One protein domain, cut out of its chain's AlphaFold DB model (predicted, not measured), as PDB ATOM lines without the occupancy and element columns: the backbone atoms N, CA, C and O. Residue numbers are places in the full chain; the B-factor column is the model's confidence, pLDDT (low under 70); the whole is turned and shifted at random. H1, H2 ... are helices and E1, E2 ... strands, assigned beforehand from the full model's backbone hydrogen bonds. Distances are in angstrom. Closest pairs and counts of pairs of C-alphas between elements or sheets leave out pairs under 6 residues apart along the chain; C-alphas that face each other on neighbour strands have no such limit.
ATOM      1  N   ARG A  36     264.367 217.226 188.814       83.00
ATOM      2  CA  ARG A  36     264.770 216.046 189.601       83.00
ATOM      3  C   ARG A  36     265.315 216.410 190.984       83.00
ATOM      4  O   ARG A  36     265.007 215.725 191.952       83.00
ATOM      5  N   GLN A  37     266.109 217.477 191.086       87.50
ATOM      6  CA  GLN A  37     266.626 217.944 192.375       87.50
ATOM      7  C   GLN A  37     265.499 218.490 193.257       87.50
ATOM      8  O   GLN A  37     265.469 218.181 194.442       87.50
ATOM      9  N   LEU A  38     264.544 219.230 192.682       87.69
ATOM     10  CA  LEU A  38     263.377 219.730 193.420       87.69
ATOM     11  C   LEU A  38     262.512 218.587 193.971       87.69
ATOM     12  O   LEU A  38     262.156 218.609 195.147       87.69
ATOM     13  N   VAL A  39     262.245 217.556 193.163       86.19
ATOM     14  CA  VAL A  39     261.527 216.345 193.601       86.19
ATOM     15  C   VAL A  39     262.288 215.614 194.712       86.19
ATOM     16  O   VAL A  39     261.693 215.192 195.701       86.19
ATOM     17  N   GLY A  40     263.615 215.513 194.595       87.31
ATOM     18  CA  GLY A  40     264.461 214.933 195.639       87.31
ATOM     19  C   GLY A  40     264.352 215.678 196.973       87.31
ATOM     20  O   GLY A  40     264.153 215.046 198.010       87.31
ATOM     21  N   PHE A  41     264.423 217.013 196.955       90.94
ATOM     22  CA  PHE A  41     264.255 217.830 198.162       90.94
ATOM     23  C   PHE A  41     262.861 217.695 198.771       90.94
ATOM     24  O   PHE A  41     262.740 217.612 199.992       90.94
ATOM     25  N   TYR A  42     261.826 217.635 197.934       88.94
ATOM     26  CA  TYR A  42     260.457 217.412 198.384       88.94
ATOM     27  C   TYR A  42     260.324 216.073 199.118       88.94
ATOM     28  O   TYR A  42     259.904 216.048 200.273       88.94
ATOM     29  N   ASN A  43     260.757 214.970 198.496       86.88
ATOM     30  CA  ASN A  43     260.701 213.646 199.117       86.88
ATOM     31  C   ASN A  43     261.498 213.622 200.430       86.88
ATOM     32  O   ASN A  43     261.011 213.103 201.431       86.88
ATOM     33  N   LEU A  44     262.687 214.232 200.463       91.12
ATOM     34  CA  LEU A  44     263.481 214.334 201.687       91.12
ATOM     35  C   LEU A  44     262.732 215.082 202.798       91.12
ATOM     36  O   LEU A  44     262.695 214.609 203.932       91.12
ATOM     37  N   ALA A  45     262.114 216.223 202.486       91.50
ATOM     38  CA  ALA A  45     261.339 216.990 203.455       91.50
ATOM     39  C   ALA A  45     260.170 216.167 204.028       91.50
ATOM     40  O   ALA A  45     259.980 216.148 205.243       91.50
ATOM     41  N   PHE A  46     259.447 215.426 203.184       88.25
ATOM     42  CA  PHE A  46     258.372 214.532 203.624       88.25
ATOM     43  C   PHE A  46     258.869 213.411 204.538       88.25
ATOM     44  O   PHE A  46     258.255 213.144 205.570       88.25
ATOM     45  N   GLN A  47     260.011 212.800 204.221       89.94
ATOM     46  CA  GLN A  47     260.612 211.762 205.063       89.94
ATOM     47  C   GLN A  47     261.073 212.313 206.420       89.94
ATOM     48  O   GLN A  47     260.909 211.653 207.446       89.94
ATOM     49  N   LEU A  48     261.589 213.546 206.464       94.25
ATOM     50  CA  LEU A  48     261.924 214.211 207.727       94.25
ATOM     51  C   LEU A  48     260.674 214.481 208.575       94.25
ATOM     52  O   LEU A  48     260.692 214.223 209.779       94.25
ATOM     53  N   VAL A  49     259.577 214.936 207.962       91.75
ATOM     54  CA  VAL A  49     258.285 215.096 208.651       91.75
ATOM     55  C   VAL A  49     257.792 213.751 209.188       91.75
ATOM     56  O   VAL A  49     257.438 213.660 210.364       91.75
ATOM     57  N   ALA A  50     257.842 212.692 208.376       91.62
ATOM     58  CA  ALA A  50     257.449 211.344 208.781       91.62
ATOM     59  C   ALA A  50     258.258 210.845 209.992       91.62
ATOM     60  O   ALA A  50     257.694 210.272 210.930       91.62
ATOM     61  N   LEU A  51     259.568 211.110 210.014       93.50
ATOM     62  CA  LEU A  51     260.460 210.743 211.113       93.50
ATOM     63  C   LEU A  51     260.128 211.507 212.403       93.50
ATOM     64  O   LEU A  51     260.056 210.898 213.473       93.50
ATOM     65  N   VAL A  52     259.849 212.811 212.316       96.06
ATOM     66  CA  VAL A  52     259.415 213.624 213.468       96.06
ATOM     67  C   VAL A  52     258.064 213.145 214.008       96.06
ATOM     68  O   VAL A  52     257.905 212.987 215.224       96.06
ATOM     69  N   CYS A  53     257.099 212.856 213.130       92.44
ATOM     70  CA  CYS A  53     255.806 212.294 213.522       92.44
ATOM     71  C   CYS A  53     255.971 210.931 214.205       92.44
ATOM     72  O   CYS A  53     255.376 210.705 215.257       92.44
ATOM     73  N   SER A  54     256.834 210.064 213.674       93.19
ATOM     74  CA  SER A  54     257.112 208.736 214.241       93.19
ATOM     75  C   SER A  54     257.765 208.822 215.620       93.19
ATOM     76  O   SER A  54     257.333 208.146 216.552       93.19
ATOM     77  N   ALA A  55     258.762 209.697 215.789       96.06
ATOM     78  CA  ALA A  55     259.394 209.932 217.086       96.06
ATOM     79  C   ALA A  55     258.384 210.469 218.116       96.06
ATOM     80  O   ALA A  55     258.357 210.027 219.267       96.06
ATOM     81  N   THR A  56     257.502 211.376 217.688       93.81
ATOM     82  CA  THR A  56     256.435 211.916 218.540       93.81
ATOM     83  C   THR A  56     255.429 210.832 218.927       93.81
ATOM     84  O   THR A  56     255.074 210.725 220.101       93.81
ATOM     85  N   ALA A  57     255.007 209.991 217.980       93.44
ATOM     86  CA  ALA A  57     254.129 208.853 218.239       93.44
ATOM     87  C   ALA A  57     254.757 207.862 219.228       93.44
ATOM     88  O   ALA A  57     254.106 207.482 220.196       93.44
ATOM     89  N   ALA A  58     256.032 207.503 219.052       95.69
ATOM     90  CA  ALA A  58     256.745 206.610 219.965       95.69
ATOM     91  C   ALA A  58     256.804 207.178 221.395       95.69
ATOM     92  O   ALA A  58     256.515 206.472 222.362       95.69
ATOM     93  N   TYR A  59     257.097 208.475 221.540       94.44
ATOM     94  CA  TYR A  59     257.073 209.148 222.841       94.44
ATOM     95  C   TYR A  59     255.673 209.159 223.472       94.44
ATOM     96  O   TYR A  59     255.525 208.918 224.672       94.44
ATOM     97  N   LYS A  60     254.623 209.405 222.682       92.44
ATOM     98  CA  LYS A  60     253.233 209.375 223.160       92.44
ATOM     99  C   LYS A  60     252.803 207.968 223.559       92.44
ATOM    100  O   LYS A  60     252.175 207.810 224.602       92.44
ATOM    101  N   LEU A  61     253.196 206.951 222.799       93.81
ATOM    102  CA  LEU A  61     252.958 205.550 223.129       93.81
ATOM    103  C   LEU A  61     253.647 205.165 224.441       93.81
ATOM    104  O   LEU A  61     253.040 204.512 225.287       93.81
ATOM    105  N   TRP A  62     254.873 205.636 224.662       95.19
ATOM    106  CA  TRP A  62     255.554 205.488 225.946       95.19
ATOM    107  C   TRP A  62     254.778 206.158 227.092       95.19
ATOM    108  O   TRP A  62     254.575 205.547 228.140       95.19
ATOM    109  N   GLN A  63     254.265 207.378 226.896       93.94
ATOM    110  CA  GLN A  63     253.409 208.036 227.894       93.94
ATOM    111  C   GLN A  63     252.126 207.245 228.180       93.94
ATOM    112  O   GLN A  63     251.724 207.157 229.338       93.94
ATOM    113  N   VAL A  64     251.500 206.670 227.149       93.00
ATOM    114  CA  VAL A  64     250.317 205.806 227.278       93.00
ATOM    115  C   VAL A  64     250.661 204.571 228.104       93.00
ATOM    116  O   VAL A  64     249.960 204.274 229.069       93.00
ATOM    117  N   TYR A  65     251.764 203.898 227.773       95.25
ATOM    118  CA  TYR A  65     252.262 202.732 228.497       95.25
ATOM    119  C   TYR A  65     252.496 203.044 229.979       95.25
ATOM    120  O   TYR A  65     251.958 202.351 230.842       95.25
ATOM    121  N   CYS A  66     253.220 204.120 230.295       94.38
ATOM    122  CA  CYS A  66     253.452 204.512 231.683       94.38
ATOM    123  C   CYS A  66     252.163 204.947 232.398       94.38
ATOM    124  O   CYS A  66     251.976 204.633 233.571       94.38
ATOM    125  N   GLY A  67     251.259 205.644 231.700       94.50
ATOM    126  CA  GLY A  67     249.955 206.040 232.231       94.50
ATOM    127  C   GLY A  67     249.106 204.833 232.608       94.50
ATOM    128  O   GLY A  67     248.552 204.792 233.704       94.50
ATOM    129  N   VAL A  68     249.077 203.806 231.758       95.31
ATOM    130  CA  VAL A  68     248.454 202.520 232.079       95.31
ATOM    131  C   VAL A  68     249.178 201.888 233.268       95.31
ATOM    132  O   VAL A  68     248.545 201.643 234.289       95.31
ATOM    133  N   ARG A  69     250.505 201.724 233.216       96.19
ATOM    134  CA  ARG A  69     251.304 201.124 234.301       96.19
ATOM    135  C   ARG A  69     251.110 201.808 235.666       96.19
ATOM    136  O   ARG A  69     251.181 201.152 236.702       96.19
ATOM    137  N   SER A  70     250.802 203.102 235.686       96.88
ATOM    138  CA  SER A  70     250.541 203.834 236.929       96.88
ATOM    139  C   SER A  70     249.315 203.339 237.707       96.88
ATOM    140  O   SER A  70     249.205 203.624 238.896       96.88
ATOM    141  N   TYR A  71     248.408 202.561 237.100       96.50
ATOM    142  CA  TYR A  71     247.295 201.941 237.832       96.50
ATOM    143  C   TYR A  71     247.759 200.965 238.917       96.50
ATOM    144  O   TYR A  71     247.071 200.825 239.930       96.50
ATOM    145  N   TRP A  72     248.933 200.356 238.737       96.94
ATOM    146  CA  TRP A  72     249.530 199.400 239.673       96.94
ATOM    147  C   TRP A  72     250.512 200.047 240.659       96.94
ATOM    148  O   TRP A  72     251.168 199.345 241.423       96.94
ATOM    149  N   GLY A 152     246.662 206.992 235.527       90.75
ATOM    150  CA  GLY A 152     245.885 206.572 234.379       90.75
ATOM    151  C   GLY A 152     246.260 207.223 233.060       90.75
ATOM    152  O   GLY A 152     247.226 207.977 232.927       90.75
ATOM    153  N   LEU A 153     245.465 206.860 232.058       85.12
ATOM    154  CA  LEU A 153     245.624 207.296 230.684       85.12
ATOM    155  C   LEU A 153     244.748 208.515 230.396       85.12
ATOM    156  O   LEU A 153     243.548 208.517 230.664       85.12
ATOM    157  N   ARG A 154     245.324 209.527 229.747       82.56
ATOM    158  CA  ARG A 154     244.545 210.621 229.164       82.56
ATOM    159  C   ARG A 154     244.125 210.272 227.740       82.56
ATOM    160  O   ARG A 154     244.976 210.081 226.875       82.56
ATOM    161  N   VAL A 155     242.813 210.276 227.488       80.75
ATOM    162  CA  VAL A 155     242.209 209.992 226.168       80.75
ATOM    163  C   VAL A 155     242.829 210.852 225.065       80.75
ATOM    164  O   VAL A 155     243.164 210.339 224.003       80.75
ATOM    165  N   LEU A 156     243.074 212.138 225.338       84.88
ATOM    166  CA  LEU A 156     243.720 213.036 224.377       84.88
ATOM    167  C   LEU A 156     245.137 212.582 224.003       84.88
ATOM    168  O   LEU A 156     245.507 212.664 222.842       84.88
ATOM    169  N   THR A 157     245.919 212.053 224.949       84.38
ATOM    170  CA  THR A 157     247.273 211.549 224.660       84.38
ATOM    171  C   THR A 157     247.229 210.316 223.756       84.38
ATOM    172  O   THR A 157     248.062 210.191 222.860       84.38
ATOM    173  N   ALA A 158     246.234 209.441 223.932       84.56
ATOM    174  CA  ALA A 158     246.014 208.310 223.033       84.56
ATOM    175  C   ALA A 158     245.559 208.766 221.634       84.56
ATOM    176  O   ALA A 158     246.103 208.301 220.635       84.56
ATOM    177  N   ALA A 159     244.625 209.718 221.551       88.62
ATOM    178  CA  ALA A 159     244.156 210.267 220.278       88.62
ATOM    179  C   ALA A 159     245.280 210.977 219.497       88.62
ATOM    180  O   ALA A 159     245.447 210.739 218.304       88.62
ATOM    181  N   GLU A 160     246.100 211.788 220.176       88.12
ATOM    182  CA  GLU A 160     247.302 212.407 219.597       88.12
ATOM    183  C   GLU A 160     248.269 211.345 219.060       88.12
ATOM    184  O   GLU A 160     248.791 211.492 217.959       88.12
ATOM    185  N   CYS A 161     248.487 210.258 219.807       90.31
ATOM    186  CA  CYS A 161     249.333 209.154 219.358       90.31
ATOM    187  C   CYS A 161     248.830 208.562 218.034       90.31
ATOM    188  O   CYS A 161     249.611 208.420 217.095       90.31
ATOM    189  N   LEU A 162     247.530 208.261 217.939       92.12
ATOM    190  CA  LEU A 162     246.920 207.716 216.721       92.12
ATOM    191  C   LEU A 162     247.022 208.689 215.542       92.12
ATOM    192  O   LEU A 162     247.330 208.268 214.429       92.12
ATOM    193  N   LEU A 163     246.836 209.988 215.790       93.19
ATOM    194  CA  LEU A 163     247.008 211.023 214.773       93.19
ATOM    195  C   LEU A 163     248.443 211.048 214.228       93.19
ATOM    196  O   LEU A 163     248.632 211.067 213.015       93.19
ATOM    197  N   PHE A 164     249.457 211.021 215.095       91.12
ATOM    198  CA  PHE A 164     250.856 211.036 214.654       91.12
ATOM    199  C   PHE A 164     251.263 209.759 213.914       91.12
ATOM    200  O   PHE A 164     252.027 209.848 212.954       91.12
ATOM    201  N   VAL A 165     250.728 208.599 214.309       91.38
ATOM    202  CA  VAL A 165     250.893 207.349 213.549       91.38
ATOM    203  C   VAL A 165     250.284 207.498 212.158       91.38
ATOM    204  O   VAL A 165     250.967 207.245 211.171       91.38
ATOM    205  N   PHE A 166     249.042 207.980 212.065       93.19
ATOM    206  CA  PHE A 166     248.374 208.195 210.783       93.19
ATOM    207  C   PHE A 166     249.165 209.143 209.866       93.19
ATOM    208  O   PHE A 166     249.417 208.813 208.708       93.19
ATOM    209  N   LEU A 167     249.620 210.288 210.388       91.00
ATOM    210  CA  LEU A 167     250.415 211.257 209.627       91.00
ATOM    211  C   LEU A 167     251.754 210.680 209.155       91.00
ATOM    212  O   LEU A 167     252.151 210.920 208.014       91.00
ATOM    213  N   ALA A 168     252.438 209.906 210.003       89.06
ATOM    214  CA  ALA A 168     253.657 209.210 209.611       89.06
ATOM    215  C   ALA A 168     253.378 208.218 208.471       89.06
ATOM    216  O   ALA A 168     254.063 208.256 207.453       89.06
ATOM    217  N   THR A 169     252.334 207.394 208.597       89.81
ATOM    218  CA  THR A 169     251.918 206.421 207.578       89.81
ATOM    219  C   THR A 169     251.627 207.096 206.238       89.81
ATOM    220  O   THR A 169     252.201 206.704 205.227       89.81
ATOM    221  N   VAL A 170     250.813 208.155 206.214       88.75
ATOM    222  CA  VAL A 170     250.521 208.909 204.980       88.75
ATOM    223  C   VAL A 170     251.799 209.495 204.369       88.75
ATOM    224  O   VAL A 170     251.994 209.410 203.160       88.75
ATOM    225  N   SER A 171     252.697 210.038 205.193       86.31
ATOM    226  CA  SER A 171     253.936 210.667 204.716       86.31
ATOM    227  C   SER A 171     254.929 209.660 204.128       86.31
ATOM    228  O   SER A 171     255.588 209.970 203.141       86.31
ATOM    229  N   PHE A 172     255.019 208.452 204.695       84.06
ATOM    230  CA  PHE A 172     255.814 207.360 204.121       84.06
ATOM    231  C   PHE A 172     255.207 206.805 202.831       84.06
ATOM    232  O   PHE A 172     255.938 206.297 201.989       84.06
ATOM    233  N   GLY A 173     253.886 206.890 202.675       82.25
ATOM    234  CA  GLY A 173     253.198 206.401 201.487       82.25
ATOM    235  C   GLY A 173     253.379 207.292 200.258       82.25
ATOM    236  O   GLY A 173     253.350 206.776 199.145       82.25
ATOM    237  N   ILE A 174     253.554 208.605 200.423       83.31
ATOM    238  CA  ILE A 174     253.579 209.562 199.305       83.31
ATOM    239  C   ILE A 174     255.006 209.745 198.778       83.31
ATOM    240  O   ILE A 174     255.895 210.223 199.480       83.31
ATOM    241  N   HIS A 175     255.201 209.442 197.497       80.69
ATOM    242  CA  HIS A 175     256.449 209.673 196.774       80.69
ATOM    243  C   HIS A 175     256.168 210.335 195.430       80.69
ATOM    244  O   HIS A 175     255.305 209.879 194.690       80.69
ATOM    245  N   ILE A 176     256.912 211.381 195.076       80.31
ATOM    246  CA  ILE A 176     256.841 211.973 193.733       80.31
ATOM    247  C   ILE A 176     258.048 211.498 192.927       80.31
ATOM    248  O   ILE A 176     259.180 211.545 193.420       80.31
ATOM    249  N   ASP A 177     257.822 211.045 191.695       82.25
ATOM    250  CA  ASP A 177     258.874 210.740 190.727       82.25
ATOM    251  C   ASP A 177     258.624 211.425 189.371       82.25
ATOM    252  O   ASP A 177     257.724 212.250 189.219       82.25
ATOM    253  N   GLY A 178     259.481 211.143 188.383       76.75
ATOM    254  CA  GLY A 178     259.396 211.750 187.050       76.75
ATOM    255  C   GLY A 178     258.130 211.394 186.260       76.75
ATOM    256  O   GLY A 178     257.872 212.050 185.254       76.75
ATOM    257  N   ASN A 179     257.356 210.405 186.715       79.56
ATOM    258  CA  ASN A 179     256.121 209.939 186.090       79.56
ATOM    259  C   ASN A 179     254.871 210.373 186.880       79.56
ATOM    260  O   ASN A 179     253.767 209.978 186.519       79.56
ATOM    261  N   GLY A 180     255.026 211.169 187.945       78.94
ATOM    262  CA  GLY A 180     253.923 211.678 188.761       78.94
ATOM    263  C   GLY A 180     254.022 211.289 190.236       78.94
ATOM    264  O   GLY A 180     255.062 210.849 190.730       78.94
ATOM    265  N   ALA A 181     252.931 211.499 190.972       80.12
ATOM    266  CA  ALA A 181     252.830 211.077 192.363       80.12
ATOM    267  C   ALA A 181     252.494 209.581 192.450       80.12
ATOM    268  O   ALA A 181     251.683 209.061 191.683       80.12
ATOM    269  N   LYS A 182     253.098 208.899 193.418       81.62
ATOM    270  CA  LYS A 182     252.830 207.516 193.794       81.62
ATOM    271  C   LYS A 182     252.431 207.459 195.260       81.62
ATOM    272  O   LYS A 182     253.055 208.110 196.096       81.62
ATOM    273  N   ILE A 183     251.419 206.654 195.567       80.38
ATOM    274  CA  ILE A 183     250.969 206.376 196.931       80.38
ATOM    275  C   ILE A 183     251.193 204.882 197.177       80.38
ATOM    276  O   ILE A 183     250.627 204.047 196.478       80.38
ATOM    277  N   TRP A 184     252.067 204.531 198.120       75.81
ATOM    278  CA  TRP A 184     252.463 203.144 198.416       75.81
ATOM    279  C   TRP A 184     252.991 202.375 197.196       75.81
ATOM    280  O   TRP A 184     252.794 201.171 197.069       75.81
ATOM    281  N   GLY A 185     253.658 203.077 196.277       78.31
ATOM    282  CA  GLY A 185     254.184 202.495 195.039       78.31
ATOM    283  C   GLY A 185     253.171 202.389 193.894       78.31
ATOM    284  O   GLY A 185     253.585 202.109 192.769       78.31
ATOM    285  N   PHE A 186     251.892 202.681 194.132       77.44
ATOM    286  CA  PHE A 186     250.864 202.732 193.092       77.44
ATOM    287  C   PHE A 186     250.791 204.136 192.477       77.44
ATOM    288  O   PHE A 186     250.876 205.115 193.223       77.44
ATOM    289  N   PRO A 187     250.657 204.269 191.144       80.44
ATOM    290  CA  PRO A 187     250.456 205.570 190.513       80.44
ATOM    291  C   PRO A 187     249.185 206.227 191.062       80.44
ATOM    292  O   PRO A 187     248.153 205.576 191.195       80.44
TER     293      PRO A 187
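AT A GLANCE: This is residues 36 to 72 and 152 to 187 of the 197 residues of the protein "DUF3592 domain-containing protein" of Bacteroidetes bacterium (UniProt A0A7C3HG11). A rod made of one long helix, H1, with a second, shorter helix, H2, side by side with it and running back the other way, and with a small two-stranded hairpin, E1 and E2, carrying the line of H2 on toward the end where H1 begins. H1 makes the length of the rod, and E1 is the strand of the hairpin that is next to H1. The printed part has 73 residues with two named helices and two named strands, in the order H1, H2, E1, E2, and the sheet E1 - E2 is antiparallel. The class is mostly helix, and the whole is loose, with a radius of gyration of the C-alphas of 16.2 A and spans of 55 by 20 by 15 A.

IN THESE COORDINATES: H1 is residues 36 to 72, from C-alpha 36 at (264.770, 216.046, 189.601) to C-alpha 72 at (249.530, 199.400, 239.673), a length of 54.9 A. After the cut, residues 152 to 154 come before H2, residues 155 to 173, which begins with C-alpha 155 at (242.209, 209.992, 226.168) and is 27.3 A long. E1 is residues 174 to 177, 10.1 A long, and E2 is residues 180 to 183, 10.2 A long, ending with C-alpha 183 at (250.969, 206.376, 196.931).

HOW THE PARTS SIT: H1 and H2 touch, with 36 pairs of C-alphas within 8 A, the closest being those of Ala 50 and Ala 168, 4.4 A apart. Their lines stand at a shallow tilt of 26 degrees, and they run opposite ways. Every O i to N i+4 pair is within hydrogen-bond range in H2, and 31 of 33 are in H1. The closest C-alphas of H1 and E1 are those of Asn 43 and His 175, 6.3 A apart. E1 and E2 form a hairpin of antiparallel strands, with 153 degrees between their directions. N 175 and O 182 are 2.9 A apart and N 182 and O 175 are 2.7 A apart, both within hydrogen-bond range. The closest C-alphas of H2 and E2 are those of Gly 173 and Ile 183, 5.1 A apart. H1 and E2 are apart. Residues 182 to 183 of E2 also make a short antiparallel pairing with residues 186 to 187.

THE WHOLE: The two C-alphas farthest apart are those of Trp 72 and Asn 179, at 55.0 A. Residues 73 to 151 are not printed, and C-alphas 72 and 152 are 9.6 A apart across this cut, which lies in the link from H1 to H2. The links from H2 to E1 and from E1 to E2 are tight. The mean pLDDT of the printed part is 88.6, and no printed residue is under 70.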